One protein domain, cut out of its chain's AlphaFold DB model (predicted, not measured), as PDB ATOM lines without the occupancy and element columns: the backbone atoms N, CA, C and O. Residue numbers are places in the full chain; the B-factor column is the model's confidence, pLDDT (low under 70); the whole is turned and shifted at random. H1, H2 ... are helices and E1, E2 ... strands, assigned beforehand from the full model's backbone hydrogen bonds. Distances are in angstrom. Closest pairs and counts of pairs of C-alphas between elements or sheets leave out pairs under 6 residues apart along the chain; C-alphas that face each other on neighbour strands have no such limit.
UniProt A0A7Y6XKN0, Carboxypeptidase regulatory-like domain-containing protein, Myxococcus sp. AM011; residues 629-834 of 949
ATOM      1  N   VAL A 629     118.884   2.861-247.764       91.50
ATOM      2  CA  VAL A 629     119.236   4.289-247.771       91.50
ATOM      3  C   VAL A 629     120.622   4.469-247.156       91.50
ATOM      4  O   VAL A 629     121.463   5.154-247.739       91.50
ATOM      5  N   ALA A 630     120.899   3.789-246.040       90.69
ATOM      6  CA  ALA A 630     122.233   3.728-245.449       90.69
ATOM      7  C   ALA A 630     123.255   3.087-246.408       90.69
ATOM      8  O   ALA A 630     124.346   3.629-246.581       90.69
ATOM      9  N   ALA A 631     122.896   1.993-247.090       94.12
ATOM     10  CA  ALA A 631     123.768   1.329-248.064       94.12
ATOM     11  C   ALA A 631     124.075   2.204-249.296       94.12
ATOM     12  O   ALA A 631     125.228   2.306-249.719       94.12
ATOM     13  N   ALA A 632     123.072   2.898-249.844       94.19
ATOM     14  CA  ALA A 632     123.268   3.849-250.936       94.19
ATOM     15  C   ALA A 632     124.135   5.043-250.495       94.19
ATOM     16  O   ALA A 632     125.076   5.417-251.195       94.19
ATOM     17  N   ALA A 633     123.878   5.594-249.305       93.31
ATOM     18  CA  ALA A 633     124.654   6.689-248.723       93.31
ATOM     19  C   ALA A 633     126.080   6.285-248.296       93.31
ATOM     20  O   ALA A 633     126.935   7.161-248.145       93.31
ATOM     21  N   TYR A 634     126.341   4.986-248.107       95.06
ATOM     22  CA  TYR A 634     127.677   4.412-247.957       95.06
ATOM     23  C   TYR A 634     128.406   4.382-249.303       95.06
ATOM     24  O   TYR A 634     129.462   4.998-249.450       95.06
ATOM     25  N   TYR A 635     127.815   3.736-250.315       96.44
ATOM     26  CA  TYR A 635     128.447   3.583-251.627       96.44
ATOM     27  C   TYR A 635     128.667   4.904-252.368       96.44
ATOM     28  O   TYR A 635     129.714   5.067-252.992       96.44
ATOM     29  N   ALA A 636     127.748   5.864-252.246       93.94
ATOM     30  CA  ALA A 636     127.898   7.199-252.828       93.94
ATOM     31  C   ALA A 636     129.081   7.997-252.244       93.94
ATOM     32  O   ALA A 636     129.572   8.909-252.902       93.94
ATOM     33  N   ALA A 637     129.548   7.659-251.037       93.38
ATOM     34  CA  ALA A 637     130.742   8.253-250.444       93.38
ATOM     35  C   ALA A 637     132.015   7.491-250.833       93.38
ATOM     36  O   ALA A 637     132.961   8.091-251.329       93.38
ATOM     37  N   ILE A 638     132.041   6.164-250.646       93.75
ATOM     38  CA  ILE A 638     133.274   5.379-250.831       93.75
ATOM     39  C   ILE A 638     133.670   5.172-252.307       93.75
ATOM     40  O   ILE A 638     134.835   4.884-252.588       93.75
ATOM     41  N   ASP A 639     132.723   5.332-253.237       94.94
ATOM     42  CA  ASP A 639     132.904   5.259-254.693       94.94
ATOM     43  C   ASP A 639     131.994   6.293-255.405       94.94
ATOM     44  O   ASP A 639     131.039   5.924-256.094       94.94
ATOM     45  N   PRO A 640     132.267   7.607-255.257       92.62
ATOM     46  CA  PRO A 640     131.400   8.679-255.752       92.62
ATOM     47  C   PRO A 640     131.396   8.764-257.286       92.62
ATOM     48  O   PRO A 640     130.442   9.255-257.881       92.62
ATOM     49  N   GLY A 641     132.445   8.248-257.938       91.19
ATOM     50  CA  GLY A 641     132.509   8.081-259.391       91.19
ATOM     51  C   GLY A 641     131.799   6.825-259.911       91.19
ATOM     52  O   GLY A 641     131.793   6.612-261.119       91.19
ATOM     53  N   SER A 642     131.228   5.986-259.035       93.19
ATOM     54  CA  SER A 642     130.583   4.705-259.384       93.19
ATOM     55  C   SER A 642     131.456   3.795-260.265       93.19
ATOM     56  O   SER A 642     130.993   3.168-261.215       93.19
ATOM     57  N   THR A 643     132.748   3.725-259.949       93.38
ATOM     58  CA  THR A 643     133.770   2.986-260.708       93.38
ATOM     59  C   THR A 643     133.821   1.493-260.362       93.38
ATOM     60  O   THR A 643     134.230   0.661-261.177       93.38
ATOM     61  N   LYS A 644     133.371   1.116-259.161       96.19
ATOM     62  CA  LYS A 644     133.542  -0.217-258.557       96.19
ATOM     63  C   LYS A 644     132.212  -0.970-258.462       96.19
ATOM     64  O   LYS A 644     131.873  -1.529-257.421       96.19
ATOM     65  N   LEU A 645     131.424  -0.923-259.540       95.75
ATOM     66  CA  LEU A 645     130.090  -1.537-259.632       95.75
ATOM     67  C   LEU A 645     130.114  -3.056-259.864       95.75
ATOM     68  O   LEU A 645     129.104  -3.713-259.627       95.75
ATOM     69  N   THR A 646     131.247  -3.625-260.288       97.38
ATOM     70  CA  THR A 646     131.414  -5.080-260.428       97.38
ATOM     71  C   THR A 646     132.711  -5.554-259.785       97.38
ATOM     72  O   THR A 646     133.656  -4.778-259.639       97.38
ATOM     73  N   LEU A 647     132.794  -6.843-259.452       95.19
ATOM     74  CA  LEU A 647     134.010  -7.498-258.978       95.19
ATOM     75  C   LEU A 647     135.139  -7.368-260.008       95.19
ATOM     76  O   LEU A 647     136.289  -7.196-259.622       95.19
ATOM     77  N   ALA A 648     134.819  -7.389-261.306       95.94
ATOM     78  CA  ALA A 648     135.786  -7.173-262.377       95.94
ATOM     79  C   ALA A 648     136.359  -5.744-262.356       95.94
ATOM     80  O   ALA A 648     137.577  -5.584-262.278       95.94
ATOM     81  N   THR A 649     135.519  -4.698-262.339       96.62
ATOM     82  CA  THR A 649     136.033  -3.314-262.287       96.62
ATOM     83  C   THR A 649     136.687  -2.990-260.945       96.62
ATOM     84  O   THR A 649     137.672  -2.257-260.914       96.62
ATOM     85  N   TRP A 650     136.221  -3.588-259.845       97.31
ATOM     86  CA  TRP A 650     136.868  -3.504-258.536       97.31
ATOM     87  C   TRP A 650     138.252  -4.168-258.524       97.31
ATOM     88  O   TRP A 650     139.202  -3.569-258.012       97.31
ATOM     89  N   LYS A 651     138.400  -5.349-259.143       96.56
ATOM     90  CA  LYS A 651     139.690  -6.029-259.344       96.56
ATOM     91  C   LYS A 651     140.650  -5.153-260.151       96.56
ATOM     92  O   LYS A 651     141.758  -4.889-259.688       96.56
ATOM     93  N   THR A 652     140.215  -4.633-261.302       95.06
ATOM     94  CA  THR A 652     141.024  -3.732-262.142       95.06
ATOM     95  C   THR A 652     141.429  -2.461-261.391       95.06
ATOM     96  O   THR A 652     142.605  -2.103-261.386       95.06
ATOM     97  N   ALA A 653     140.496  -1.811-260.689       94.12
ATOM     98  CA  ALA A 653     140.754  -0.587-259.925       94.12
ATOM     99  C   ALA A 653     141.666  -0.789-258.695       94.12
ATOM    100  O   ALA A 653     142.164   0.191-258.145       94.12
ATOM    101  N   ASN A 654     141.892  -2.037-258.274       94.88
ATOM    102  CA  ASN A 654     142.836  -2.411-257.218       94.88
ATOM    103  C   ASN A 654     144.090  -3.144-257.751       94.88
ATOM    104  O   ASN A 654     144.907  -3.612-256.960       94.88
ATOM    105  N   GLY A 655     144.278  -3.219-259.075       93.31
ATOM    106  CA  GLY A 655     145.490  -3.764-259.700       93.31
ATOM    107  C   GLY A 655     145.609  -5.293-259.696       93.31
ATOM    108  O   GLY A 655     146.720  -5.815-259.792       93.31
ATOM    109  N   PHE A 656     144.499  -6.028-259.573       92.38
ATOM    110  CA  PHE A 656     144.521  -7.491-259.657       92.38
ATOM    111  C   PHE A 656     144.875  -7.976-261.071       92.38
ATOM    112  O   PHE A 656     144.240  -7.596-262.054       92.38
ATOM    113  N   GLY A 657     145.862  -8.870-261.134       85.06
ATOM    114  CA  GLY A 657     146.203  -9.693-262.294       85.06
ATOM    115  C   GLY A 657     146.400 -11.120-261.794       85.06
ATOM    116  O   GLY A 657     145.429 -11.782-261.445       85.06
ATOM    117  N   ALA A 658     147.656 -11.542-261.636       86.38
ATOM    118  CA  ALA A 658     147.977 -12.579-260.654       86.38
ATOM    119  C   ALA A 658     147.826 -12.021-259.221       86.38
ATOM    120  O   ALA A 658     148.160 -10.854-258.972       86.38
ATOM    121  N   ASP A 659     147.341 -12.849-258.295       91.44
ATOM    122  CA  ASP A 659     147.274 -12.533-256.862       91.44
ATOM    123  C   ASP A 659     148.682 -12.517-256.237       91.44
ATOM    124  O   ASP A 659     149.563 -13.261-256.662       91.44
ATOM    125  N   ASP A 660     148.893 -11.701-255.199       95.38
ATOM    126  CA  ASP A 660     150.152 -11.696-254.430       95.38
ATOM    127  C   ASP A 660     150.153 -12.747-253.307       95.38
ATOM    128  O   ASP A 660     151.213 -13.137-252.819       95.38
ATOM    129  N   ALA A 661     148.966 -13.207-252.898       95.75
ATOM    130  CA  ALA A 661     148.743 -14.437-252.142       95.75
ATOM    131  C   ALA A 661     147.286 -14.895-252.326       95.75
ATOM    132  O   ALA A 661     146.378 -14.068-252.436       95.75
ATOM    133  N   ALA A 662     147.062 -16.209-252.318       94.19
ATOM    134  CA  ALA A 662     145.732 -16.815-252.367       94.19
ATOM    135  C   ALA A 662     145.696 -18.139-251.587       94.19
ATOM    136  O   ALA A 662     146.706 -18.849-251.550       94.19
ATOM    137  N   ALA A 663     144.554 -18.462-250.972       91.38
ATOM    138  CA  ALA A 663     144.366 -19.650-250.136       91.38
ATOM    139  C   ALA A 663     142.920 -20.180-250.162       91.38
ATOM    140  O   ALA A 663     141.959 -19.417-250.297       91.38
ATOM    141  N   TYR A 664     142.779 -21.493-249.969       87.56
ATOM    142  CA  TYR A 664     141.539 -22.254-250.103       87.56
ATOM    143  C   TYR A 664     141.275 -23.095-248.852       87.56
ATOM    144  O   TYR A 664     142.103 -23.918-248.450       87.56
ATOM    145  N   TYR A 665     140.129 -22.871-248.212       79.31
ATOM    146  CA  TYR A 665     139.805 -23.466-246.911       79.31
ATOM    147  C   TYR A 665     138.300 -23.446-246.630       79.31
ATOM    148  O   TYR A 665     137.580 -22.580-247.115       79.31
ATOM    149  N   PHE A 666     137.806 -24.366-245.807       77.06
ATOM    150  CA  PHE A 666     136.472 -24.278-245.211       77.06
ATOM    151  C   PHE A 666     136.572 -23.519-243.888       77.06
ATOM    152  O   PHE A 666     137.222 -23.988-242.952       77.06
ATOM    153  N   ASN A 667     135.935 -22.352-243.780       80.00
ATOM    154  CA  ASN A 667     135.932 -21.606-242.526       80.00
ATOM    155  C   ASN A 667     134.861 -22.163-241.578       80.00
ATOM    156  O   ASN A 667     133.688 -21.784-241.633       80.00
ATOM    157  N   ASN A 668     135.277 -23.080-240.701       70.31
ATOM    158  CA  ASN A 668     134.410 -23.629-239.665       70.31
ATOM    159  C   ASN A 668     134.195 -22.635-238.507       70.31
ATOM    160  O   ASN A 668     133.245 -22.810-237.751       70.31
ATOM    161  N   GLY A 669     135.047 -21.614-238.367       70.31
ATOM    162  CA  GLY A 669     135.025 -20.646-237.269       70.31
ATOM    163  C   GLY A 669     134.037 -19.484-237.411       70.31
ATOM    164  O   GLY A 669     133.824 -18.792-236.421       70.31
ATOM    165  N   ASP A 670     133.417 -19.257-238.579       76.56
ATOM    166  CA  ASP A 670     132.456 -18.152-238.779       76.56
ATOM    167  C   ASP A 670     131.076 -18.576-239.327       76.56
ATOM    168  O   ASP A 670     130.083 -18.576-238.599       76.56
ATOM    169  N   LEU A 671     131.002 -18.938-240.605       75.25
ATOM    170  CA  LEU A 671     129.770 -19.071-241.387       75.25
ATOM    171  C   LEU A 671     129.566 -20.495-241.916       75.25
ATOM    172  O   LEU A 671     128.449 -20.861-242.259       75.25
ATOM    173  N   GLY A 672     130.622 -21.320-241.945       70.81
ATOM    174  CA  GLY A 672     130.554 -22.683-242.473       70.81
ATOM    175  C   GLY A 672     130.568 -22.747-244.003       70.81
ATOM    176  O   GLY A 672     129.835 -23.540-244.584       70.81
ATOM    177  N   PHE A 673     131.399 -21.923-244.649       75.31
ATOM    178  CA  PHE A 673     131.591 -21.924-246.104       75.31
ATOM    179  C   PHE A 673     133.018 -22.313-246.491       75.31
ATOM    180  O   PHE A 673     133.982 -21.914-245.830       75.31
ATOM    181  N   GLY A 674     133.151 -22.994-247.630       77.06
ATOM    182  CA  GLY A 674     134.382 -22.988-248.417       77.06
ATOM    183  C   GLY A 674     134.717 -21.573-248.881       77.06
ATOM    184  O   GLY A 674     133.822 -20.802-249.222       77.06
ATOM    185  N   ARG A 675     135.994 -21.216-248.875       84.19
ATOM    186  CA  ARG A 675     136.508 -19.885-249.195       84.19
ATOM    187  C   ARG A 675     137.586 -20.008-250.258       84.19
ATOM    188  O   ARG A 675     138.526 -20.777-250.075       84.19
ATOM    189  N   SER A 676     137.456 -19.222-251.319       91.31
ATOM    190  CA  SER A 676     138.538 -18.892-252.245       91.31
ATOM    191  C   SER A 676     138.985 -17.475-251.893       91.31
ATOM    192  O   SER A 676     138.259 -16.519-252.167       91.31
ATOM    193  N   MET A 677     140.099 -17.341-251.171       95.69
ATOM    194  CA  MET A 677     140.610 -16.063-250.655       95.69
ATOM    195  C   MET A 677     141.799 -15.589-251.485       95.69
ATOM    196  O   MET A 677     142.709 -16.368-251.754       95.69
ATOM    197  N   HIS A 678     141.820 -14.299-251.819       97.12
ATOM    198  CA  HIS A 678     142.790 -13.692-252.730       97.12
ATOM    199  C   HIS A 678     143.181 -12.283-252.267       97.12
ATOM    200  O   HIS A 678     142.350 -11.558-251.713       97.12
ATOM    201  N   MET A 679     144.424 -11.871-252.523       97.19
ATOM    202  CA  MET A 679     144.980 -10.594-252.060       97.19
ATOM    203  C   MET A 679     145.889  -9.930-253.098       97.19
ATOM    204  O   MET A 679     146.655 -10.601-253.795       97.19
ATOM    205  N   LYS A 680     145.838  -8.594-253.146       97.06
ATOM    206  CA  LYS A 680     146.725  -7.738-253.936       97.06
ATOM    207  C   LYS A 680     147.283  -6.564-253.128       97.06
ATOM    208  O   LYS A 680     146.579  -5.912-252.350       97.06
ATOM    209  N   ARG A 681     148.558  -6.258-253.372       96.12
ATOM    210  CA  ARG A 681     149.284  -5.068-252.921       96.12
ATOM    211  C   ARG A 681     149.475  -4.123-254.110       96.12
ATOM    212  O   ARG A 681     149.973  -4.528-255.155       96.12
ATOM    213  N   SER A 682     149.142  -2.845-253.942       92.88
ATOM    214  CA  SER A 682     149.396  -1.812-254.958       92.88
ATOM    215  C   SER A 682     149.933  -0.545-254.292       92.88
ATOM    216  O   SER A 682     149.175   0.319-253.850       92.88
ATOM    217  N   GLY A 683     151.260  -0.453-254.162       88.31
ATOM    218  CA  GLY A 683     151.917   0.602-253.385       88.31
ATOM    219  C   GLY A 683     151.515   0.526-251.908       88.31
ATOM    220  O   GLY A 683     151.747  -0.493-251.254       88.31
ATOM    221  N   ALA A 684     150.882   1.581-251.391       88.81
ATOM    222  CA  ALA A 684     150.298   1.600-250.046       88.81
ATOM    223  C   ALA A 684     148.913   0.924-249.960       88.81
ATOM    224  O   ALA A 684     148.475   0.580-248.865       88.81
ATOM    225  N   ASN A 685     148.225   0.700-251.086       94.75
ATOM    226  CA  ASN A 685     146.879   0.127-251.077       94.75
ATOM    227  C   ASN A 685     146.928  -1.387-250.841       94.75
ATOM    228  O   ASN A 685     147.801  -2.080-251.382       94.75
ATOM    229  N   ARG A 686     145.966  -1.913-250.085       97.31
ATOM    230  CA  ARG A 686     145.740  -3.358-249.924       97.31
ATOM    231  C   ARG A 686     144.331  -3.699-250.348       97.31
ATOM    232  O   ARG A 686     143.408  -2.962-250.024       97.31
ATOM    233  N   ALA A 687     144.166  -4.807-251.052       97.81
ATOM    234  CA  ALA A 687     142.867  -5.252-251.517       97.81
ATOM    235  C   ALA A 687     142.757  -6.770-251.370       97.81
ATOM    236  O   ALA A 687     143.677  -7.499-251.728       97.81
ATOM    237  N   PHE A 688     141.638  -7.238-250.832       98.38
ATOM    238  CA  PHE A 688     141.332  -8.653-250.642       98.38
ATOM    239  C   PHE A 688     139.938  -8.939-251.197       98.38
ATOM    240  O   PHE A 688     139.039  -8.110-251.050       98.38
ATOM    241  N   TYR A 689     139.733 -10.119-251.776       97.75
ATOM    242  CA  TYR A 689     138.391 -10.642-252.028       97.75
ATOM    243  C   TYR A 689     138.297 -12.108-251.612       97.75
ATOM    244  O   TYR A 689     139.250 -12.875-251.761       97.75
ATOM    245  N   VAL A 690     137.136 -12.484-251.079       95.81
ATOM    246  CA  VAL A 690     136.803 -13.858-250.720       95.81
ATOM    247  C   VAL A 690     135.506 -14.279-251.379       95.81
ATOM    248  O   VAL A 690     134.441 -13.708-251.130       95.81
ATOM    249  N   THR A 691     135.611 -15.297-252.218       92.31
ATOM    250  CA  THR A 691     134.474 -15.973-252.835       92.31
ATOM    251  C   THR A 691     134.038 -17.112-251.912       92.31
ATOM    252  O   THR A 691     134.871 -17.893-251.447       92.31
ATOM    253  N   ASN A 692     132.744 -17.192-251.605       80.19
ATOM    254  CA  ASN A 692     132.181 -18.168-250.666       80.19
ATOM    255  C   ASN A 692     131.517 -19.331-251.418       80.19
ATOM    256  O   ASN A 692     130.839 -19.094-252.409       80.19
ATOM    257  N   HIS A 693     131.666 -20.565-250.937       74.81
ATOM    258  CA  HIS A 693     131.213 -21.808-251.576       74.81
ATOM    259  C   HIS A 693     130.650 -22.788-250.529       74.81
ATOM    260  O   HIS A 693     130.926 -22.655-249.336       74.81
ATOM    261  N   ALA A 694     129.909 -23.815-250.955       56.28
ATOM    262  CA  ALA A 694     129.338 -24.814-250.041       56.28
ATOM    263  C   ALA A 694     130.393 -25.692-249.324       56.28
ATOM    264  O   ALA A 694     130.201 -26.070-248.172       56.28
ATOM    265  N   SER A 695     131.524 -25.992-249.973       57.84
ATOM    266  CA  SER A 695     132.619 -26.805-249.418       57.84
ATOM    267  C   SER A 695     133.992 -26.265-249.829       57.84
ATOM    268  O   SER A 695     134.094 -25.464-250.762       57.84
ATOM    269  N   VAL A 696     135.062 -26.711-249.153       58.56
ATOM    270  CA  VAL A 696     136.440 -26.392-249.576       58.56
ATOM    271  C   VAL A 696     136.713 -26.889-250.995       58.56
ATOM    272  O   VAL A 696     137.294 -26.149-251.779       58.56
ATOM    273  N   ASP A 697     136.207 -28.065-251.369       60.19
ATOM    274  CA  ASP A 697     136.457 -28.648-252.692       60.19
ATOM    275  C   ASP A 697     135.733 -27.879-253.817       60.19
ATOM    276  O   ASP A 697     136.234 -27.779-254.938       60.19
ATOM    277  N   PHE A 698     134.589 -27.247-253.513       60.22
ATOM    278  CA  PHE A 698     133.929 -26.313-254.435       60.22
ATOM    279  C   PHE A 698     134.717 -25.003-254.577       60.22
ATOM    280  O   PHE A 698     134.764 -24.442-255.671       60.22
ATOM    281  N   ALA A 699     135.366 -24.538-253.503       65.38
ATOM    282  CA  ALA A 699     136.242 -23.372-253.555       65.38
ATOM    283  C   ALA A 699     137.514 -23.650-254.369       65.38
ATOM    284  O   ALA A 699     137.856 -22.857-255.242       65.38
ATOM    285  N   THR A 700     138.175 -24.794-254.166       61.91
ATOM    286  CA  THR A 700     139.381 -25.180-254.926       61.91
ATOM    287  C   THR A 700     139.101 -25.431-256.405       61.91
ATOM    288  O   THR A 700     139.976 -25.219-257.237       61.91
ATOM    289  N   ALA A 701     137.884 -25.865-256.747       60.69
ATOM    290  CA  ALA A 701     137.434 -25.998-258.132       60.69
ATOM    291  C   ALA A 701     136.884 -24.682-258.732       60.69
ATOM    292  O   ALA A 701     136.587 -24.637-259.925       60.69
ATOM    293  N   GLY A 702     136.710 -23.624-257.928       64.94
ATOM    294  CA  GLY A 702     136.130 -22.348-258.363       64.94
ATOM    295  C   GLY A 702     134.653 -22.424-258.779       64.94
ATOM    296  O   GLY A 702     134.196 -21.585-259.554       64.94
ATOM    297  N   VAL A 703     133.895 -23.424-258.308       55.62
ATOM    298  CA  VAL A 703     132.526 -23.721-258.782       55.62
ATOM    299  C   VAL A 703     131.430 -23.266-257.819       55.62
ATOM    300  O   VAL A 703     131.619 -23.251-256.604       55.62
ATOM    301  N   ALA A 704     130.262 -22.932-258.381       53.78
ATOM    302  CA  ALA A 704     129.013 -22.635-257.666       53.78
ATOM    303  C   ALA A 704     129.162 -21.752-256.397       53.78
ATOM    304  O   ALA A 704     128.761 -22.169-255.305       53.78
ATOM    305  N   PRO A 705     129.755 -20.546-256.498       68.50
ATOM    306  CA  PRO A 705     129.869 -19.655-255.359       68.50
ATOM    307  C   PRO A 705     128.556 -18.944-255.016       68.50
ATOM    308  O   PRO A 705     127.649 -18.785-255.829       68.50
ATOM    309  N   ILE A 706     128.517 -18.483-253.773       71.44
ATOM    310  CA  ILE A 706     127.365 -17.970-253.032       71.44
ATOM    311  C   ILE A 706     127.309 -16.438-253.108       71.44
ATOM    312  O   ILE A 706     126.271 -15.847-253.400       71.44
ATOM    313  N   ALA A 707     128.449 -15.806-252.824       80.06
ATOM    314  CA  ALA A 707     128.688 -14.366-252.843       80.06
ATOM    315  C   ALA A 707     130.204 -14.115-252.786       80.06
ATOM    316  O   ALA A 707     130.945 -14.956-252.266       80.06
ATOM    317  N   THR A 708     130.647 -12.944-253.245       93.31
ATOM    318  CA  THR A 708     132.023 -12.463-253.061       93.31
ATOM    319  C   THR A 708     132.026 -11.243-252.148       93.31
ATOM    320  O   THR A 708     131.408 -10.229-252.463       93.31
ATOM    321  N   VAL A 709     132.747 -11.305-251.029       94.62
ATOM    322  CA  VAL A 709     132.991 -10.133-250.173       94.62
ATOM    323  C   VAL A 709     134.390  -9.613-250.472       94.62
ATOM    324  O   VAL A 709     135.347 -10.382-250.467       94.62
ATOM    325  N   ALA A 710     134.517  -8.317-250.735       97.31
ATOM    326  CA  ALA A 710     135.786  -7.668-251.015       97.31
ATOM    327  C   ALA A 710     136.008  -6.446-250.121       97.31
ATOM    328  O   ALA A 710     135.078  -5.745-249.711       97.31
ATOM    329  N   MET A 711     137.276  -6.194-249.829       97.06
ATOM    330  CA  MET A 711     137.731  -5.117-248.965       97.06
ATOM    331  C   MET A 711     138.949  -4.449-249.576       97.06
ATOM    332  O   MET A 711     139.877  -5.129-250.012       97.06
ATOM    333  N   GLU A 712     138.989  -3.123-249.543       94.94
ATOM    334  CA  GLU A 712     140.196  -2.361-249.866       94.94
ATOM    335  C   GLU A 712     140.547  -1.381-248.747       94.94
ATOM    336  O   GLU A 712     139.675  -0.724-248.181       94.94
ATOM    337  N   TYR A 713     141.840  -1.284-248.460       97.31
ATOM    338  CA  TYR A 713     142.472  -0.229-247.686       97.31
ATOM    339  C   TYR A 713     143.100   0.739-248.690       97.31
ATOM    340  O   TYR A 713     144.121   0.430-249.311       97.31
ATOM    341  N   SER A 714     142.437   1.871-248.925       95.38
ATOM    342  CA  SER A 714     142.782   2.824-249.992       95.38
ATOM    343  C   SER A 714     142.401   4.262-249.600       95.38
ATOM    344  O   SER A 714     141.534   4.435-248.739       95.38
ATOM    345  N   PRO A 715     143.005   5.313-250.188       94.25
ATOM    346  CA  PRO A 715     142.608   6.711-249.957       94.25
ATOM    347  C   PRO A 715     141.125   6.987-250.264       94.25
ATOM    348  O   PRO A 715     140.449   6.181-250.907       94.25
ATOM    349  N   HIS A 716     140.596   8.142-249.850       92.69
ATOM    350  CA  HIS A 716     139.333   8.626-250.423       92.69
ATOM    351  C   HIS A 716     139.584   9.137-251.855       92.69
ATOM    352  O   HIS A 716     140.552   9.870-252.059       92.69
ATOM    353  N   PRO A 717     138.745   8.803-252.853       86.69
ATOM    354  CA  PRO A 717     139.005   9.174-254.250       86.69
ATOM    355  C   PRO A 717     138.940  10.687-254.533       86.69
ATOM    356  O   PRO A 717     139.525  11.143-255.509       86.69
ATOM    357  N   THR A 718     138.227  11.463-253.709       86.00
ATOM    358  CA  THR A 718     137.939  12.895-253.965       86.00
ATOM    359  C   THR A 718     138.039  13.834-252.751       86.00
ATOM    360  O   THR A 718     137.757  15.021-252.886       86.00
ATOM    361  N   ILE A 719     138.402  13.342-251.558       84.06
ATOM    362  CA  ILE A 719     138.376  14.122-250.300       84.06
ATOM    363  C   ILE A 719     139.723  13.947-249.592       84.06
ATOM    364  O   ILE A 719     140.275  12.851-249.578       84.06
ATOM    365  N   LEU A 720     140.258  15.024-249.016       79.44
ATOM    366  CA  LEU A 720     141.482  14.991-248.212       79.44
ATOM    367  C   LEU A 720     141.152  14.725-246.728       79.44
ATOM    368  O   LEU A 720     140.101  15.169-246.266       79.44
ATOM    369  N   PRO A 721     142.031  14.054-245.957       73.06
ATOM    370  CA  PRO A 721     143.379  13.606-246.317       73.06
ATOM    371  C   PRO A 721     143.401  12.351-247.202       73.06
ATOM    372  O   PRO A 721     142.479  11.541-247.193       73.06
ATOM    373  N   THR A 722     144.510  12.148-247.917       79.88
ATOM    374  CA  THR A 722     144.774  10.950-248.741       79.88
ATOM    375  C   THR A 722     145.134   9.698-247.927       79.88
ATOM    376  O   THR A 722     145.587   8.706-248.496       79.88
ATOM    377  N   THR A 723     144.945   9.709-246.605       88.12
ATOM    378  CA  THR A 723     145.195   8.550-245.739       88.12
ATOM    379  C   THR A 723     144.295   7.377-246.149       88.12
ATOM    380  O   THR A 723     143.082   7.568-246.283       88.12
ATOM    381  N   PRO A 724     144.842   6.164-246.354       94.12
ATOM    382  CA  PRO A 724     144.023   5.003-246.662       94.12
ATOM    383  C   PRO A 724     143.074   4.609-245.523       94.12
ATOM    384  O   PRO A 724     143.402   4.762-244.349       94.12
ATOM    385  N   TYR A 725     141.900   4.083-245.880       94.69
ATOM    386  CA  TYR A 725     140.907   3.546-244.947       94.69
ATOM    387  C   TYR A 725     140.116   2.390-245.578       94.69
ATOM    388  O   TYR A 725     140.059   2.261-246.807       94.69
ATOM    389  N   THR A 726     139.520   1.551-244.728       95.38
ATOM    390  CA  THR A 726     138.811   0.322-245.116       95.38
ATOM    391  C   THR A 726     137.442   0.602-245.737       95.38
ATOM    392  O   THR A 726     136.586   1.243-245.126       95.38
ATOM    393  N   LYS A 727     137.211   0.054-246.935       95.69
ATOM    394  CA  LYS A 727     135.946   0.117-247.686       95.69
ATOM    395  C   LYS A 727     135.405  -1.287-247.961       95.69
ATOM    396  O   LYS A 727     136.165  -2.152-248.393       95.69
ATOM    397  N   PHE A 728     134.099  -1.487-247.781       96.81
ATOM    398  CA  PHE A 728     133.422  -2.766-248.027       96.81
ATOM    399  C   PHE A 728     132.683  -2.800-249.362       96.81
ATOM    400  O   PHE A 728     131.834  -1.954-249.643       96.81
ATOM    401  N   TYR A 729     132.924  -3.849-250.141       97.38
ATOM    402  CA  TYR A 729     132.183  -4.160-251.356       97.38
ATOM    403  C   TYR A 729     131.629  -5.576-251.228       97.38
ATOM    404  O   TYR A 729     132.381  -6.519-250.997       97.38
ATOM    405  N   VAL A 730     130.313  -5.736-251.353       96.44
ATOM    406  CA  VAL A 730     129.692  -7.060-251.433       96.44
ATOM    407  C   VAL A 730     129.177  -7.236-252.843       96.44
ATOM    408  O   VAL A 730     128.544  -6.341-253.407       96.44
ATOM    409  N   PHE A 731     129.464  -8.397-253.403       93.50
ATOM    410  CA  PHE A 731     128.965  -8.803-254.692       93.50
ATOM    411  C   PHE A 731     128.256 -10.154-254.581       93.50
ATOM    412  O   PHE A 731     128.618 -10.998-253.758       93.50
ATOM    413  N   ASP A 732     127.261 -10.374-255.431       82.50
ATOM    414  CA  ASP A 732     126.733 -11.717-255.681       82.50
ATOM    415  C   ASP A 732     127.744 -12.568-256.489       82.50
ATOM    416  O   ASP A 732     128.913 -12.205-256.625       82.50
ATOM    417  N   ALA A 733     127.343 -13.748-256.969       76.62
ATOM    418  CA  ALA A 733     128.270 -14.739-257.528       76.62
ATOM    419  C   ALA A 733     129.009 -14.263-258.809       76.62
ATOM    420  O   ALA A 733     130.229 -14.345-258.883       76.62
ATOM    421  N   ALA A 734     128.258 -13.712-259.774       74.75
ATOM    422  CA  ALA A 734     128.609 -12.966-261.096       74.75
ATOM    423  C   ALA A 734     129.690 -11.952-260.505       74.75
ATOM    424  O   ALA A 734     130.804 -11.812-261.015       74.75
ATOM    425  N   GLY A 735     129.381 -11.273-259.398       86.00
ATOM    426  CA  GLY A 735     130.171 -10.148-258.948       86.00
ATOM    427  C   GLY A 735     129.518  -8.808-259.291       86.00
ATOM    428  O   GLY A 735     130.242  -7.866-259.590       86.00
ATOM    429  N   ASN A 736     128.187  -8.685-259.289       92.00
ATOM    430  CA  ASN A 736     127.511  -7.386-259.359       92.00
ATOM    431  C   ASN A 736     127.417  -6.794-257.951       92.00
ATOM    432  O   ASN A 736     127.155  -7.525-256.995       92.00
ATOM    433  N   ARG A 737     127.666  -5.486-257.787       96.44
ATOM    434  CA  ARG A 737     127.681  -4.863-256.454       96.44
ATOM    435  C   ARG A 737     126.272  -4.816-255.876       96.44
ATOM    436  O   ARG A 737     125.408  -4.125-256.411       96.44
ATOM    437  N   VAL A 738     126.069  -5.508-254.759       94.19
ATOM    438  CA  VAL A 738     124.788  -5.581-254.047       94.19
ATOM    439  C   VAL A 738     124.825  -4.758-252.762       94.19
ATOM    440  O   VAL A 738     125.865  -4.574-252.135       94.19
ATOM    441  N   ASP A 739     123.659  -4.268-252.352       93.38
ATOM    442  CA  ASP A 739     123.474  -3.493-251.124       93.38
ATOM    443  C   ASP A 739     123.426  -4.363-249.857       93.38
ATOM    444  O   ASP A 739     123.533  -3.829-248.756       93.38
ATOM    445  N   ARG A 740     123.266  -5.689-249.994       89.81
ATOM    446  CA  ARG A 740     123.051  -6.646-248.894       89.81
ATOM    447  C   ARG A 740     123.236  -8.106-249.301       89.81
ATOM    448  O   ARG A 740     123.035  -8.478-250.462       89.81
ATOM    449  N   ALA A 741     123.476  -8.948-248.304       79.38
ATOM    450  CA  ALA A 741     123.375 -10.398-248.415       79.38
ATOM    451  C   ALA A 741     122.875 -11.015-247.100       79.38
ATOM    452  O   ALA A 741     122.950 -10.400-246.034       79.38
ATOM    453  N   ASP A 742     122.405 -12.255-247.181       72.19
ATOM    454  CA  ASP A 742     122.242 -13.150-246.040       72.19
ATOM    455  C   ASP A 742     123.359 -14.201-246.121       72.19
ATOM    456  O   ASP A 742     123.520 -14.866-247.144       72.19
ATOM    457  N   LEU A 743     124.184 -14.276-245.075       70.88
ATOM    458  CA  LEU A 743     125.368 -15.141-245.006       70.88
ATOM    459  C   LEU A 743     125.306 -16.135-243.830       70.88
ATOM    460  O   LEU A 743     126.278 -16.840-243.575       70.88
ATOM    461  N   ASP A 744     124.192 -16.177-243.094       65.88
ATOM    462  CA  ASP A 744     124.001 -17.011-241.896       65.88
ATOM    463  C   ASP A 744     122.618 -17.699-241.827       65.88
ATOM    464  O   ASP A 744     122.347 -18.481-240.907       65.88
ATOM    465  N   GLY A 745     121.752 -17.420-242.805       65.94
ATOM    466  CA  GLY A 745     120.375 -17.895-242.911       65.94
ATOM    467  C   GLY A 745     119.356 -17.028-242.163       65.94
ATOM    468  O   GLY A 745     118.157 -17.311-242.193       65.94
ATOM    469  N   ASN A 746     119.798 -15.982-241.461       63.25
ATOM    470  CA  ASN A 746     118.935 -15.190-240.581       63.25
ATOM    471  C   ASN A 746     118.489 -13.881-241.254       63.25
ATOM    472  O   ASN A 746     118.312 -12.858-240.591       63.25
ATOM    473  N   GLY A 747     118.329 -13.904-242.578       66.19
ATOM    474  CA  GLY A 747     117.829 -12.812-243.403       66.19
ATOM    475  C   GLY A 747     118.870 -11.752-243.772       66.19
ATOM    476  O   GLY A 747     119.917 -11.614-243.139       66.19
ATOM    477  N   ASP A 748     118.534 -10.978-244.808       78.69
ATOM    478  CA  ASP A 748     119.357  -9.894-245.358       78.69
ATOM    479  C   ASP A 748     119.920  -8.937-244.305       78.69
ATOM    480  O   ASP A 748     119.179  -8.389-243.484       78.69
ATOM    481  N   LYS A 749     121.220  -8.662-244.428       84.94
ATOM    482  CA  LYS A 749     121.934  -7.596-243.725       84.94
ATOM    483  C   LYS A 749     122.617  -6.715-244.777       84.94
ATOM    484  O   LYS A 749     123.265  -7.214-245.698       84.94
ATOM    485  N   TYR A 750     122.426  -5.407-244.669       92.88
ATOM    486  CA  TYR A 750     122.893  -4.399-245.613       92.88
ATOM    487  C   TYR A 750     124.345  -4.003-245.359       92.88
ATOM    488  O   TYR A 750     124.815  -3.969-244.221       92.88
ATOM    489  N   VAL A 751     125.055  -3.637-246.421       93.62
ATOM    490  CA  VAL A 751     126.349  -2.958-246.339       93.62
ATOM    491  C   VAL A 751     126.124  -1.554-245.746       93.62
ATOM    492  O   VAL A 751     125.155  -0.891-246.108       93.62
ATOM    493  N   PRO A 752     126.969  -1.070-244.819       91.81
ATOM    494  CA  PRO A 752     128.151  -1.736-244.274       91.81
ATOM    495  C   PRO A 752     127.882  -2.670-243.087       91.81
ATOM    496  O   PRO A 752     128.753  -3.475-242.771       91.81
ATOM    497  N   HIS A 753     126.712  -2.595-242.446       90.25
ATOM    498  CA  HIS A 753     126.349  -3.322-241.217       90.25
ATOM    499  C   HIS A 753     126.698  -4.826-241.256       90.25
ATOM    500  O   HIS A 753     127.325  -5.326-240.322       90.25
ATOM    501  N   LEU A 754     126.395  -5.503-242.373       88.94
ATOM    502  CA  LEU A 754     126.742  -6.904-242.667       88.94
ATOM    503  C   LEU A 754     128.230  -7.231-242.461       88.94
ATOM    504  O   LEU A 754     128.560  -8.302-241.966       88.94
ATOM    505  N   CYS A 755     129.127  -6.331-242.861       90.44
ATOM    506  CA  CYS A 755     130.572  -6.531-242.742       90.44
ATOM    507  C   CYS A 755     131.094  -5.972-241.410       90.44
ATOM    508  O   CYS A 755     131.881  -6.612-240.711       90.44
ATOM    509  N   ASN A 756     130.615  -4.787-241.029       88.38
ATOM    510  CA  ASN A 756     131.079  -4.023-239.872       88.38
ATOM    511  C   ASN A 756     130.964  -4.803-238.548       88.38
ATOM    512  O   ASN A 756     131.777  -4.643-237.641       88.38
ATOM    513  N   VAL A 757     129.982  -5.702-238.460       84.38
ATOM    514  CA  VAL A 757     129.747  -6.554-237.291       84.38
ATOM    515  C   VAL A 757     130.905  -7.512-236.970       84.38
ATOM    516  O   VAL A 757     131.199  -7.720-235.793       84.38
ATOM    517  N   CYS A 758     131.607  -8.022-237.989       85.94
ATOM    518  CA  CYS A 758     132.814  -8.844-237.838       85.94
ATOM    519  C   CYS A 758     134.092  -7.993-237.904       85.94
ATOM    520  O   CYS A 758     135.030  -8.196-237.132       85.94
ATOM    521  N   HIS A 759     134.113  -7.000-238.797       91.62
ATOM    522  CA  HIS A 759     135.285  -6.172-239.092       91.62
ATOM    523  C   HIS A 759     135.525  -5.006-238.121       91.62
ATOM    524  O   HIS A 759     136.443  -4.213-238.311       91.62
ATOM    525  N   GLY A 760     134.737  -4.911-237.054       86.75
ATOM    526  CA  GLY A 760     135.129  -4.198-235.843       86.75
ATOM    527  C   GLY A 760     134.774  -2.719-235.753       86.75
ATOM    528  O   GLY A 760     134.826  -2.179-234.648       86.75
ATOM    529  N   GLY A 761     134.398  -2.105-236.876       87.25
ATOM    530  CA  GLY A 761     134.256  -0.660-237.022       87.25
ATOM    531  C   GLY A 761     133.110  -0.013-236.240       87.25
ATOM    532  O   GLY A 761     132.251  -0.667-235.641       87.25
ATOM    533  N   ASP A 762     133.119   1.313-236.276       86.19
ATOM    534  CA  ASP A 762     132.210   2.204-235.565       86.19
ATOM    535  C   ASP A 762     130.771   2.141-236.109       86.19
ATOM    536  O   ASP A 762     130.501   1.621-237.196       86.19
ATOM    537  N   ALA A 763     129.814   2.667-235.339       80.38
ATOM    538  CA  ALA A 763     128.431   2.809-235.798       80.38
ATOM    539  C   ALA A 763     128.351   3.726-237.037       80.38
ATOM    540  O   ALA A 763     129.173   4.627-237.201       80.38
ATOM    541  N   PHE A 764     127.352   3.508-237.904       80.94
ATOM    542  CA  PHE A 764     127.237   4.207-239.188       80.94
ATOM    543  C   PHE A 764     127.204   5.736-239.016       80.94
ATOM    544  O   PHE A 764     126.213   6.308-238.561       80.94
ATOM    545  N   SER A 765     128.317   6.388-239.359       73.62
ATOM    546  CA  SER A 765     128.597   7.778-238.999       73.62
ATOM    547  C   SER A 765     128.162   8.776-240.076       73.62
ATOM    548  O   SER A 765     127.880   8.423-241.226       73.62
ATOM    549  N   THR A 766     128.139  10.057-239.710       77.38
ATOM    550  CA  THR A 766     127.925  11.192-240.621       77.38
ATOM    551  C   THR A 766     129.207  11.689-241.303       77.38
ATOM    552  O   THR A 766     129.161  12.731-241.955       77.38
ATOM    553  N   ASP A 767     130.336  10.968-241.203       84.06
ATOM    554  CA  ASP A 767     131.569  11.308-241.934       84.06
ATOM    555  C   ASP A 767     131.282  11.345-243.455       84.06
ATOM    556  O   ASP A 767     130.797  10.346-243.997       84.06
ATOM    557  N   PRO A 768     131.590  12.447-244.171       85.06
ATOM    558  CA  PRO A 768     131.440  12.534-245.626       85.06
ATOM    559  C   PRO A 768     132.157  11.426-246.413       85.06
ATOM    560  O   PRO A 768     131.708  11.076-247.500       85.06
ATOM    561  N   ARG A 769     133.239  10.855-245.866       88.31
ATOM    562  CA  ARG A 769     134.004   9.724-246.428       88.31
ATOM    563  C   ARG A 769     133.358   8.362-246.156       88.31
ATOM    564  O   ARG A 769     133.787   7.356-246.724       88.31
ATOM    565  N   ARG A 770     132.397   8.322-245.222       90.56
ATOM    566  CA  ARG A 770     131.840   7.122-244.570       90.56
ATOM    567  C   ARG A 770     132.928   6.154-244.106       90.56
ATOM    568  O   ARG A 770     132.820   4.940-244.272       90.56
ATOM    569  N   ASP A 771     133.992   6.710-243.542       91.81
ATOM    570  CA  ASP A 771     134.999   5.929-242.842       91.81
ATOM    571  C   ASP A 771     134.366   5.347-241.575       91.81
ATOM    572  O   ASP A 771     133.795   6.066-240.752       91.81
ATOM    573  N   LEU A 772     134.414   4.024-241.471       90.62
ATOM    574  CA  LEU A 772     133.865   3.265-240.349       90.62
ATOM    575  C   LEU A 772     134.962   2.815-239.395       90.62
ATOM    576  O   LEU A 772     134.675   2.026-238.501       90.62
ATOM    577  N   ASN A 773     136.221   3.218-239.617       90.44
ATOM    578  CA  ASN A 773     137.341   2.795-238.781       90.44
ATOM    579  C   ASN A 773     137.432   1.249-238.682       90.44
ATOM    580  O   ASN A 773     137.826   0.688-237.664       90.44
ATOM    581  N   ALA A 774     137.038   0.534-239.740       92.88
ATOM    582  CA  ALA A 774     136.969  -0.925-239.745       92.88
ATOM    583  C   ALA A 774     138.324  -1.572-240.084       92.88
ATOM    584  O   ALA A 774     139.191  -0.948-240.705       92.88
ATOM    585  N   ARG A 775     138.505  -2.828-239.665       94.19
ATOM    586  CA  ARG A 775     139.776  -3.570-239.644       94.19
ATOM    587  C   ARG A 775     139.718  -4.806-240.553       94.19
ATOM    588  O   ARG A 775     138.681  -5.465-240.668       94.19
ATOM    589  N   PHE A 776     140.844  -5.173-241.161       95.12
ATOM    590  CA  PHE A 776     140.990  -6.477-241.821       95.12
ATOM    591  C   PHE A 776     141.144  -7.578-240.758       95.12
ATOM    592  O   PHE A 776     141.891  -7.408-239.799       95.12
ATOM    593  N   ILE A 777     140.422  -8.694-240.906       92.81
ATOM    594  CA  ILE A 777     140.510  -9.834-239.976       92.81
ATOM    595  C   ILE A 777     141.744 -10.672-240.355       92.81
ATOM    596  O   ILE A 777     141.894 -10.995-241.536       92.81
ATOM    597  N   PRO A 778     142.629 -11.027-239.404       94.00
ATOM    598  CA  PRO A 778     143.797 -11.854-239.686       94.00
ATOM    599  C   PRO A 778     143.424 -13.340-239.838       94.00
ATOM    600  O   PRO A 778     142.389 -13.801-239.352       94.00
ATOM    601  N   PHE A 779     144.279 -14.103-240.513       93.94
ATOM    602  CA  PHE A 779     144.036 -15.496-240.879       93.94
ATOM    603  C   PHE A 779     144.466 -16.446-239.765       93.94
ATOM    604  O   PHE A 779     145.652 -16.541-239.443       93.94
ATOM    605  N   ASP A 780     143.478 -17.147-239.213       90.00
ATOM    606  CA  ASP A 780     143.558 -18.019-238.042       90.00
ATOM    607  C   ASP A 780     143.330 -19.472-238.481       90.00
ATOM    608  O   ASP A 780     142.198 -19.915-238.686       90.00
ATOM    609  N   LEU A 781     144.420 -20.205-238.700       86.69
ATOM    610  CA  LEU A 781     144.418 -21.467-239.445       86.69
ATOM    611  C   LEU A 781     143.798 -22.625-238.655       86.69
ATOM    612  O   LEU A 781     143.461 -23.652-239.249       86.69
ATOM    613  N   GLU A 782     143.610 -22.448-237.347       80.44
ATOM    614  CA  GLU A 782     142.956 -23.406-236.451       80.44
ATOM    615  C   GLU A 782     141.420 -23.325-236.531       80.44
ATOM    616  O   GLU A 782     140.711 -24.322-236.346       80.44
ATOM    617  N   SER A 783     140.897 -22.153-236.911       77.31
ATOM    618  CA  SER A 783     139.470 -21.932-237.196       77.31
ATOM    619  C   SER A 783     139.004 -22.614-238.493       77.31
ATOM    620  O   SER A 783     137.801 -22.713-238.758       77.31
ATOM    621  N   TYR A 784     139.936 -23.082-239.326       80.56
ATOM    622  CA  TYR A 784     139.669 -23.569-240.680       80.56
ATOM    623  C   TYR A 784     139.793 -25.093-240.796       80.56
ATOM    624  O   TYR A 784     140.411 -25.765-239.971       80.56
ATOM    625  N   ARG A 785     139.203 -25.658-241.849       68.69
ATOM    626  CA  ARG A 785     139.400 -27.045-242.292       68.69
ATOM    627  C   ARG A 785     139.842 -27.036-243.759       68.69
ATOM    628  O   ARG A 785     139.568 -26.084-244.485       68.69
ATOM    629  N   TYR A 786     140.549 -28.076-244.178       68.06
ATOM    630  CA  TYR A 786     141.295 -28.126-245.442       68.06
ATOM    631  C   TYR A 786     140.874 -29.357-246.249       68.06
ATOM    632  O   TYR A 786     140.273 -30.269-245.678       68.06
ATOM    633  N   SER A 787     141.161 -29.390-247.552       60.44
ATOM    634  CA  SER A 787     140.832 -30.572-248.358       60.44
ATOM    635  C   SER A 787     141.756 -31.737-247.987       60.44
ATOM    636  O   SER A 787     142.954 -31.546-247.765       60.44
ATOM    637  N   THR A 788     141.192 -32.943-247.913       48.03
ATOM    638  CA  THR A 788     141.902 -34.200-247.616       48.03
ATOM    639  C   THR A 788     142.343 -34.947-248.880       48.03
ATOM    640  O   THR A 788     142.801 -36.083-248.803       48.03
ATOM    641  N   ILE A 789     142.211 -34.327-250.058       47.16
ATOM    642  CA  ILE A 789     142.642 -34.904-251.336       47.16
ATOM    643  C   ILE A 789     144.171 -34.788-251.446       47.16
ATOM    644  O   ILE A 789     144.705 -33.783-251.912       47.16
ATOM    645  N   GLU A 790     144.881 -35.833-251.015       41.34
ATOM    646  CA  GLU A 790     146.352 -35.894-251.070       41.34
ATOM    647  C   GLU A 790     146.895 -36.127-252.491       41.34
ATOM    648  O   GLU A 790     148.024 -35.743-252.795       41.34
ATOM    649  N   SER A 791     146.104 -36.726-253.388       39.31
ATOM    650  CA  SER A 791     146.406 -36.828-254.825       39.31
ATOM    651  C   SER A 791     145.132 -37.068-255.652       39.31
ATOM    652  O   SER A 791     144.418 -38.037-255.393       39.31
ATOM    653  N   PRO A 792     144.831 -36.232-256.663       40.09
ATOM    654  CA  PRO A 792     143.727 -36.458-257.591       40.09
ATOM    655  C   PRO A 792     144.153 -37.348-258.778       40.09
ATOM    656  O   PRO A 792     145.298 -37.274-259.222       40.09
ATOM    657  N   PRO A 793     143.239 -38.135-259.380       34.75
ATOM    658  CA  PRO A 793     143.535 -39.008-260.526       34.75
ATOM    659  C   PRO A 793     143.696 -38.258-261.869       34.75
ATOM    660  O   PRO A 793     143.633 -38.870-262.933       34.75
ATOM    661  N   VAL A 794     143.871 -36.931-261.842       37.53
ATOM    662  CA  VAL A 794     143.992 -36.054-263.019       37.53
ATOM    663  C   VAL A 794     145.093 -35.028-262.751       37.53
ATOM    664  O   VAL A 794     145.083 -34.361-261.717       37.53
ATOM    665  N   SER A 795     146.050 -34.883-263.672       31.53
ATOM    666  CA  SER A 795     147.177 -33.956-263.495       31.53
ATOM    667  C   SER A 795     146.733 -32.491-263.529       31.53
ATOM    668  O   SER A 795     146.020 -32.091-264.448       31.53
ATOM    669  N   GLY A 796     147.234 -31.681-262.592       40.38
ATOM    670  CA  GLY A 796     147.059 -30.220-262.575       40.38
ATOM    671  C   GLY A 796     146.317 -29.669-261.353       40.38
ATOM    672  O   GLY A 796     146.387 -28.470-261.102       40.38
ATOM    673  N   ILE A 797     145.662 -30.522-260.563       45.91
ATOM    674  CA  ILE A 797     145.039 -30.135-259.290       45.91
ATOM    675  C   ILE A 797     146.034 -30.414-258.151       45.91
ATOM    676  O   ILE A 797     146.475 -31.548-257.969       45.91
ATOM    677  N   PHE A 798     146.402 -29.374-257.400       49.31
ATOM    678  CA  PHE A 798     147.324 -29.463-256.261       49.31
ATOM    679  C   PHE A 798     146.585 -29.826-254.953       49.31
ATOM    680  O   PHE A 798     145.407 -29.501-254.814       49.31
ATOM    681  N   PRO A 799     147.254 -30.453-253.966       53.16
ATOM    682  CA  PRO A 799     146.646 -30.757-252.671       53.16
ATOM    683  C   PRO A 799     146.497 -29.488-251.812       53.16
ATOM    684  O   PRO A 799     147.482 -28.924-251.325       53.16
ATOM    685  N   PHE A 800     145.258 -29.056-251.567       67.06
ATOM    686  CA  PHE A 800     144.919 -27.878-250.748       67.06
ATOM    687  C   PHE A 800     144.830 -28.206-249.245       67.06
ATOM    688  O   PHE A 800     143.840 -27.923-248.566       67.06
ATOM    689  N   SER A 801     145.898 -28.818-248.732       72.25
ATOM    690  CA  SER A 801     146.123 -29.058-247.301       72.25
ATOM    691  C   SER A 801     146.384 -27.748-246.534       72.25
ATOM    692  O   SER A 801     146.516 -26.676-247.130       72.25
ATOM    693  N   ARG A 802     146.543 -27.821-245.205       78.56
ATOM    694  CA  ARG A 802     147.101 -26.703-244.422       78.56
ATOM    695  C   ARG A 802     148.565 -26.436-244.791       78.56
ATOM    696  O   ARG A 802     148.925 -25.310-245.118       78.56
ATOM    697  N   ALA A 803     149.399 -27.477-244.760       78.56
ATOM    698  CA  ALA A 803     150.854 -27.364-244.879       78.56
ATOM    699  C   ALA A 803     151.310 -26.771-246.224       78.56
ATOM    700  O   ALA A 803     152.231 -25.959-246.256       78.56
ATOM    701  N   SER A 804     150.624 -27.107-247.320       81.50
ATOM    702  CA  SER A 804     150.883 -26.540-248.652       81.50
ATOM    703  C   SER A 804     150.474 -25.065-248.799       81.50
ATOM    704  O   SER A 804     150.833 -24.438-249.793       81.50
ATOM    705  N   GLN A 805     149.756 -24.492-247.825       88.56
ATOM    706  CA  GLN A 805     149.204 -23.133-247.886       88.56
ATOM    707  C   GLN A 805     149.716 -22.187-246.784       88.56
ATOM    708  O   GLN A 805     149.502 -20.982-246.888       88.56
ATOM    709  N   GLU A 806     150.430 -22.677-245.764       89.38
ATOM    710  CA  GLU A 806     150.984 -21.872-244.651       89.38
ATOM    711  C   GLU A 806     151.763 -20.623-245.129       89.38
ATOM    712  O   GLU A 806     151.531 -19.519-244.632       89.38
ATOM    713  N   THR A 807     152.598 -20.747-246.170       90.81
ATOM    714  CA  THR A 807     153.319 -19.607-246.778       90.81
ATOM    715  C   THR A 807     152.376 -18.559-247.383       90.81
ATOM    716  O   THR A 807     152.612 -17.359-247.221       90.81
ATOM    717  N   GLN A 808     151.294 -18.989-248.040       94.38
ATOM    718  CA  GLN A 808     150.284 -18.089-248.612       94.38
ATOM    719  C   GLN A 808     149.523 -17.370-247.499       94.38
ATOM    720  O   GLN A 808     149.385 -16.149-247.529       94.38
ATOM    721  N   PHE A 809     149.097 -18.105-246.469       95.44
ATOM    722  CA  PHE A 809     148.455 -17.534-245.288       95.44
ATOM    723  C   PHE A 809     149.351 -16.544-244.542       95.44
ATOM    724  O   PHE A 809     148.851 -15.533-244.050       95.44
ATOM    725  N   ARG A 810     150.668 -16.775-244.492       96.19
ATOM    726  CA  ARG A 810     151.619 -15.806-243.938       96.19
ATOM    727  C   ARG A 810     151.654 -14.516-244.750       96.19
ATOM    728  O   ARG A 810     151.634 -13.445-244.156       96.19
ATOM    729  N   GLU A 811     151.677 -14.582-246.082       96.62
ATOM    730  CA  GLU A 811     151.647 -13.372-246.917       96.62
ATOM    731  C   GLU A 811     150.289 -12.654-246.892       96.62
ATOM    732  O   GLU A 811     150.271 -11.422-246.883       96.62
ATOM    733  N   LEU A 812     149.172 -13.382-246.764       97.38
ATOM    734  CA  LEU A 812     147.855 -12.807-246.456       97.38
ATOM    735  C   LEU A 812     147.884 -12.058-245.110       97.38
ATOM    736  O   LEU A 812     147.539 -10.881-245.048       97.38
ATOM    737  N   ASN A 813     148.366 -12.701-244.042       97.75
ATOM    738  CA  ASN A 813     148.512 -12.106-242.708       97.75
ATOM    739  C   ASN A 813     149.449 -10.885-242.690       97.75
ATOM    740  O   ASN A 813     149.176  -9.885-242.026       97.75
ATOM    741  N   LYS A 814     150.536 -10.930-243.459       96.81
ATOM    742  CA  LYS A 814     151.464  -9.810-243.637       96.81
ATOM    743  C   LYS A 814     150.803  -8.634-244.359       96.81
ATOM    744  O   LYS A 814     150.958  -7.496-243.933       96.81
ATOM    745  N   ALA A 815     149.997  -8.899-245.388       96.81
ATOM    746  CA  ALA A 815     149.202  -7.873-246.055       96.81
ATOM    747  C   ALA A 815     148.093  -7.289-245.157       96.81
ATOM    748  O   ALA A 815     147.761  -6.119-245.325       96.81
ATOM    749  N   VAL A 816     147.572  -8.041-244.173       97.38
ATOM    750  CA  VAL A 816     146.688  -7.495-243.121       97.38
ATOM    751  C   VAL A 816     147.442  -6.486-242.246       97.38
ATOM    752  O   VAL A 816     146.947  -5.379-242.058       97.38
ATOM    753  N   LEU A 817     148.658  -6.797-241.778       97.25
ATOM    754  CA  LEU A 817     149.491  -5.861-240.993       97.25
ATOM    755  C   LEU A 817     149.885  -4.573-241.730       97.25
ATOM    756  O   LEU A 817     150.278  -3.596-241.099       97.25
ATOM    757  N   GLU A 818     149.783  -4.566-243.053       96.12
ATOM    758  CA  GLU A 818     150.039  -3.408-243.909       96.12
ATOM    759  C   GLU A 818     148.771  -2.525-244.088       96.12
ATOM    760  O   GLU A 818     148.747  -1.640-244.945       96.12
ATOM    761  N   THR A 819     147.722  -2.752-243.279       95.94
ATOM    762  CA  THR A 819     146.475  -1.957-243.210       95.94
ATOM    763  C   THR A 819     146.315  -1.248-241.858       95.94
ATOM    764  O   THR A 819     147.185  -1.335-240.993       95.94
ATOM    765  N   ASN A 820     145.197  -0.547-241.638       92.88
ATOM    766  CA  ASN A 820     144.817  -0.103-240.300       92.88
ATOM    767  C   ASN A 820     144.441  -1.324-239.441       92.88
ATOM    768  O   ASN A 820     143.311  -1.807-239.471       92.88
ATOM    769  N   VAL A 821     145.399  -1.833-238.667       93.69
ATOM    770  CA  VAL A 821     145.195  -2.934-237.716       93.69
ATOM    771  C   VAL A 821     145.068  -2.421-236.288       93.69
ATOM    772  O   VAL A 821     145.705  -1.441-235.909       93.69
ATOM    773  N   THR A 822     144.282  -3.126-235.472       91.81
ATOM    774  CA  THR A 822     144.337  -2.941-234.019       91.81
ATOM    775  C   THR A 822     145.691  -3.424-233.502       91.81
ATOM    776  O   THR A 822     146.306  -4.327-234.082       91.81
ATOM    777  N   THR A 823     146.144  -2.916-232.353       88.50
ATOM    778  CA  THR A 823     147.347  -3.474-231.709       88.50
ATOM    779  C   THR A 823     147.151  -4.946-231.318       88.50
ATOM    780  O   THR A 823     148.115  -5.701-231.283       88.50
ATOM    781  N   THR A 824     145.906  -5.384-231.090       88.62
ATOM    782  CA  THR A 824     145.552  -6.795-230.868       88.62
ATOM    783  C   THR A 824     145.905  -7.644-232.094       88.62
ATOM    784  O   THR A 824     146.594  -8.646-231.964       88.62
ATOM    785  N   ILE A 825     145.500  -7.227-233.300       93.31
ATOM    786  CA  ILE A 825     145.829  -7.916-234.563       93.31
ATOM    787  C   ILE A 825     147.341  -7.885-234.823       93.31
ATOM    788  O   ILE A 825     147.910  -8.890-235.253       93.31
ATOM    789  N   GLN A 826     147.996  -6.763-234.512       93.94
ATOM    790  CA  GLN A 826     149.448  -6.630-234.616       93.94
ATOM    791  C   GLN A 826     150.183  -7.657-233.740       93.94
ATOM    792  O   GLN A 826     151.026  -8.397-234.247       93.94
ATOM    793  N   GLU A 827     149.833  -7.745-232.454       90.94
ATOM    794  CA  GLU A 827     150.382  -8.729-231.513       90.94
ATOM    795  C   GLU A 827     150.117 -10.170-231.966       90.94
ATOM    796  O   GLU A 827     151.029 -10.995-231.933       90.94
ATOM    797  N   LEU A 828     148.894 -10.470-232.420       92.31
ATOM    798  CA  LEU A 828     148.498 -11.804-232.879       92.31
ATOM    799  C   LEU A 828     149.353 -12.287-234.048       92.31
ATOM    800  O   LEU A 828     149.987 -13.334-233.946       92.31
ATOM    801  N   VAL A 829     149.405 -11.528-235.143       96.12
ATOM    802  CA  VAL A 829     150.114 -11.965-236.353       96.12
ATOM    803  C   VAL A 829     151.626 -12.007-236.127       96.12
ATOM    804  O   VAL A 829     152.285 -12.955-236.559       96.12
ATOM    805  N   GLN A 830     152.194 -11.023-235.427       96.06
ATOM    806  CA  GLN A 830     153.629 -11.026-235.128       96.06
ATOM    807  C   GLN A 830     153.995 -12.174-234.177       96.06
ATOM    808  O   GLN A 830     155.018 -12.827-234.376       96.06
ATOM    809  N   GLY A 831     153.140 -12.492-233.202       94.50
ATOM    810  CA  GLY A 831     153.297 -13.647-232.321       94.50
ATOM    811  C   GLY A 831     153.184 -14.994-233.036       94.50
ATOM    812  O   GLY A 831     154.034 -15.865-232.847       94.50
ATOM    813  N   TRP A 832     152.190 -15.143-233.915       95.19
ATOM    814  CA  TRP A 832     151.963 -16.342-234.728       95.19
ATOM    815  C   TRP A 832     153.159 -16.737-235.594       95.19
ATOM    816  O   TRP A 832     153.383 -17.932-235.777       95.19
ATOM    817  N   TYR A 833     153.921 -15.768-236.108       97.19
ATOM    818  CA  TYR A 833     155.073 -16.031-236.979       97.19
ATOM    819  C   TYR A 833     156.434 -15.675-236.354       97.19
ATOM    820  O   TYR A 833     157.447 -15.698-237.054       97.19
ATOM    821  N   GLY A 834     156.492 -15.387-235.050       94.38
ATOM    822  CA  GLY A 834     157.745 -15.250-234.293       94.38
ATOM    823  C   GLY A 834     158.473 -13.902-234.402       94.38
ATOM    824  O   GLY A 834     159.671 -13.846-234.133       94.38
TER     825      GLY A 834
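This is residues 629 to 834 of the 949 residues of the protein "Carboxypeptidase regulatory-like domain-containing protein" of Myxococcus sp. AM011 (UniProt A0A7Y6XKN0). One twisted sheet of five strands is the core of this domain, with helices over both of its faces: H5 crosses one face over E1 and E2, H4 lies over E5 on that same face, and H2 and the small H3 cover parts of the opposite face. H6 folds back along H5 on the side away from the sheet, H1 only grazes the sheet at E5, and the long link of residues 760 to 805 pairs briefly with E1 and loops out as far as Pro 793. The printed part has 206 residues, with six named helices and five named strands in the order H1 H2 E1 E2 E3 H3 E4 E5 H4 H5 H6; the sheet's order is E1 - E2 - E3 - E4 - E5, all antiparallel. The class is mixed, helices and strands, with 92 of the 206 residues, under half, in named elements. The whole is compact, with a radius of gyration of the C-alphas of 16.9 A and spans of 54 by 37 by 32 A.

Go along from Val 629: H1, residues 629 to 638, and H2, residues 647 to 653, come before E1, residues 661 to 667, E2, residues 673 to 682, and E3, residues 685 to 693. Next come H3, residues 696 to 700, E4, residues 707 to 714, E5, residues 725 to 731, H4, residues 753 to 759, H5, residues 806 to 817, and H6, residues 823 to 832. H1 only grazes the sheet, with its residues 634 to 638; its closest C-alphas to E5 are those of Ile 638 and Lys 727, 6.7 A apart. H2 has a height over the sheet of 9.4 A and runs along the strands, at 13 degrees to E4 on the local plane. E1, E2 and E3 form a meander, each strand the antiparallel neighbour of the one before. Look for N 663 and O 677 at 2.9 A between E1 and E2, and N 678 and O 689 at 2.9 A between E2 and E3. H3, on the same face as H2, is only just over E1, on which 3 of its 5 C-alphas fall; the closest are those of Phe 666 and Val 696, 4.9 A apart. N 690 and O 709, 2.8 A apart, are within hydrogen-bond range across the antiparallel neighbours E3 and E4, and N 710 and O 729, 2.8 A apart, are within hydrogen-bond range across the hairpin E4 and E5; E1 and E5 are the edge strands. On the opposite face from H2, H4 and H5 form two layers with the sheet, helices on one face of it. H4 lies over E5 at a height of 10.0 A, slantwise to it at 54 degrees on the local plane; the closest C-alphas are those of Phe 728 and Cys 755, 7.1 A apart. H5 lies over E1 and E2 at a height of 8.2 A, across the strands at 77 degrees to E1 on the local plane; C-alphas 661 and 808 are its closest to E1, 5.3 A apart. H6, not on the sheet, touches residues 813 to 817 of H5 alone, closest at the C-alphas of Leu 817 and Gln 826, 6.4 A; this helical hairpin has a shallow tilt of 21 degrees, opposite ways. Every O i to N i+4 pair is within hydrogen-bond range in H2, H3, H5 and H6; in H1 it is 5 of 6 and in H4 2 of 3.

Find C-alpha 629 at (119.236, 4.289, -247.771), where H1 begins; it is 14.4 A long, and H2 9.7 A. E1 measures 17.5 A, E2 28.3 A and E3 27.0 A, ending at C-alpha 693, (131.213, -21.808, -251.576). Then read H3, 6.2 A, E4, 22.4 A, E5, 19.8 A, and H4, 9.6 A. H5 covers 16.5 A, and H6, 14.0 A, ends at C-alpha 832, (151.963, -16.342, -234.728).

The C-alphas farthest apart are those of Thr 766 and Pro 793, 56.2 A. The printed part has no cut. The links E5 to H4 and H4 to H5 are long; in the second, residues 784 to 785 pair antiparallel with residues 666 to 667 of E1. Look at the B-factor column: pLDDT is under 70 in residues 694 to 705, 744 to 747 and 785 to 800, and the mean of the printed part is 84.3.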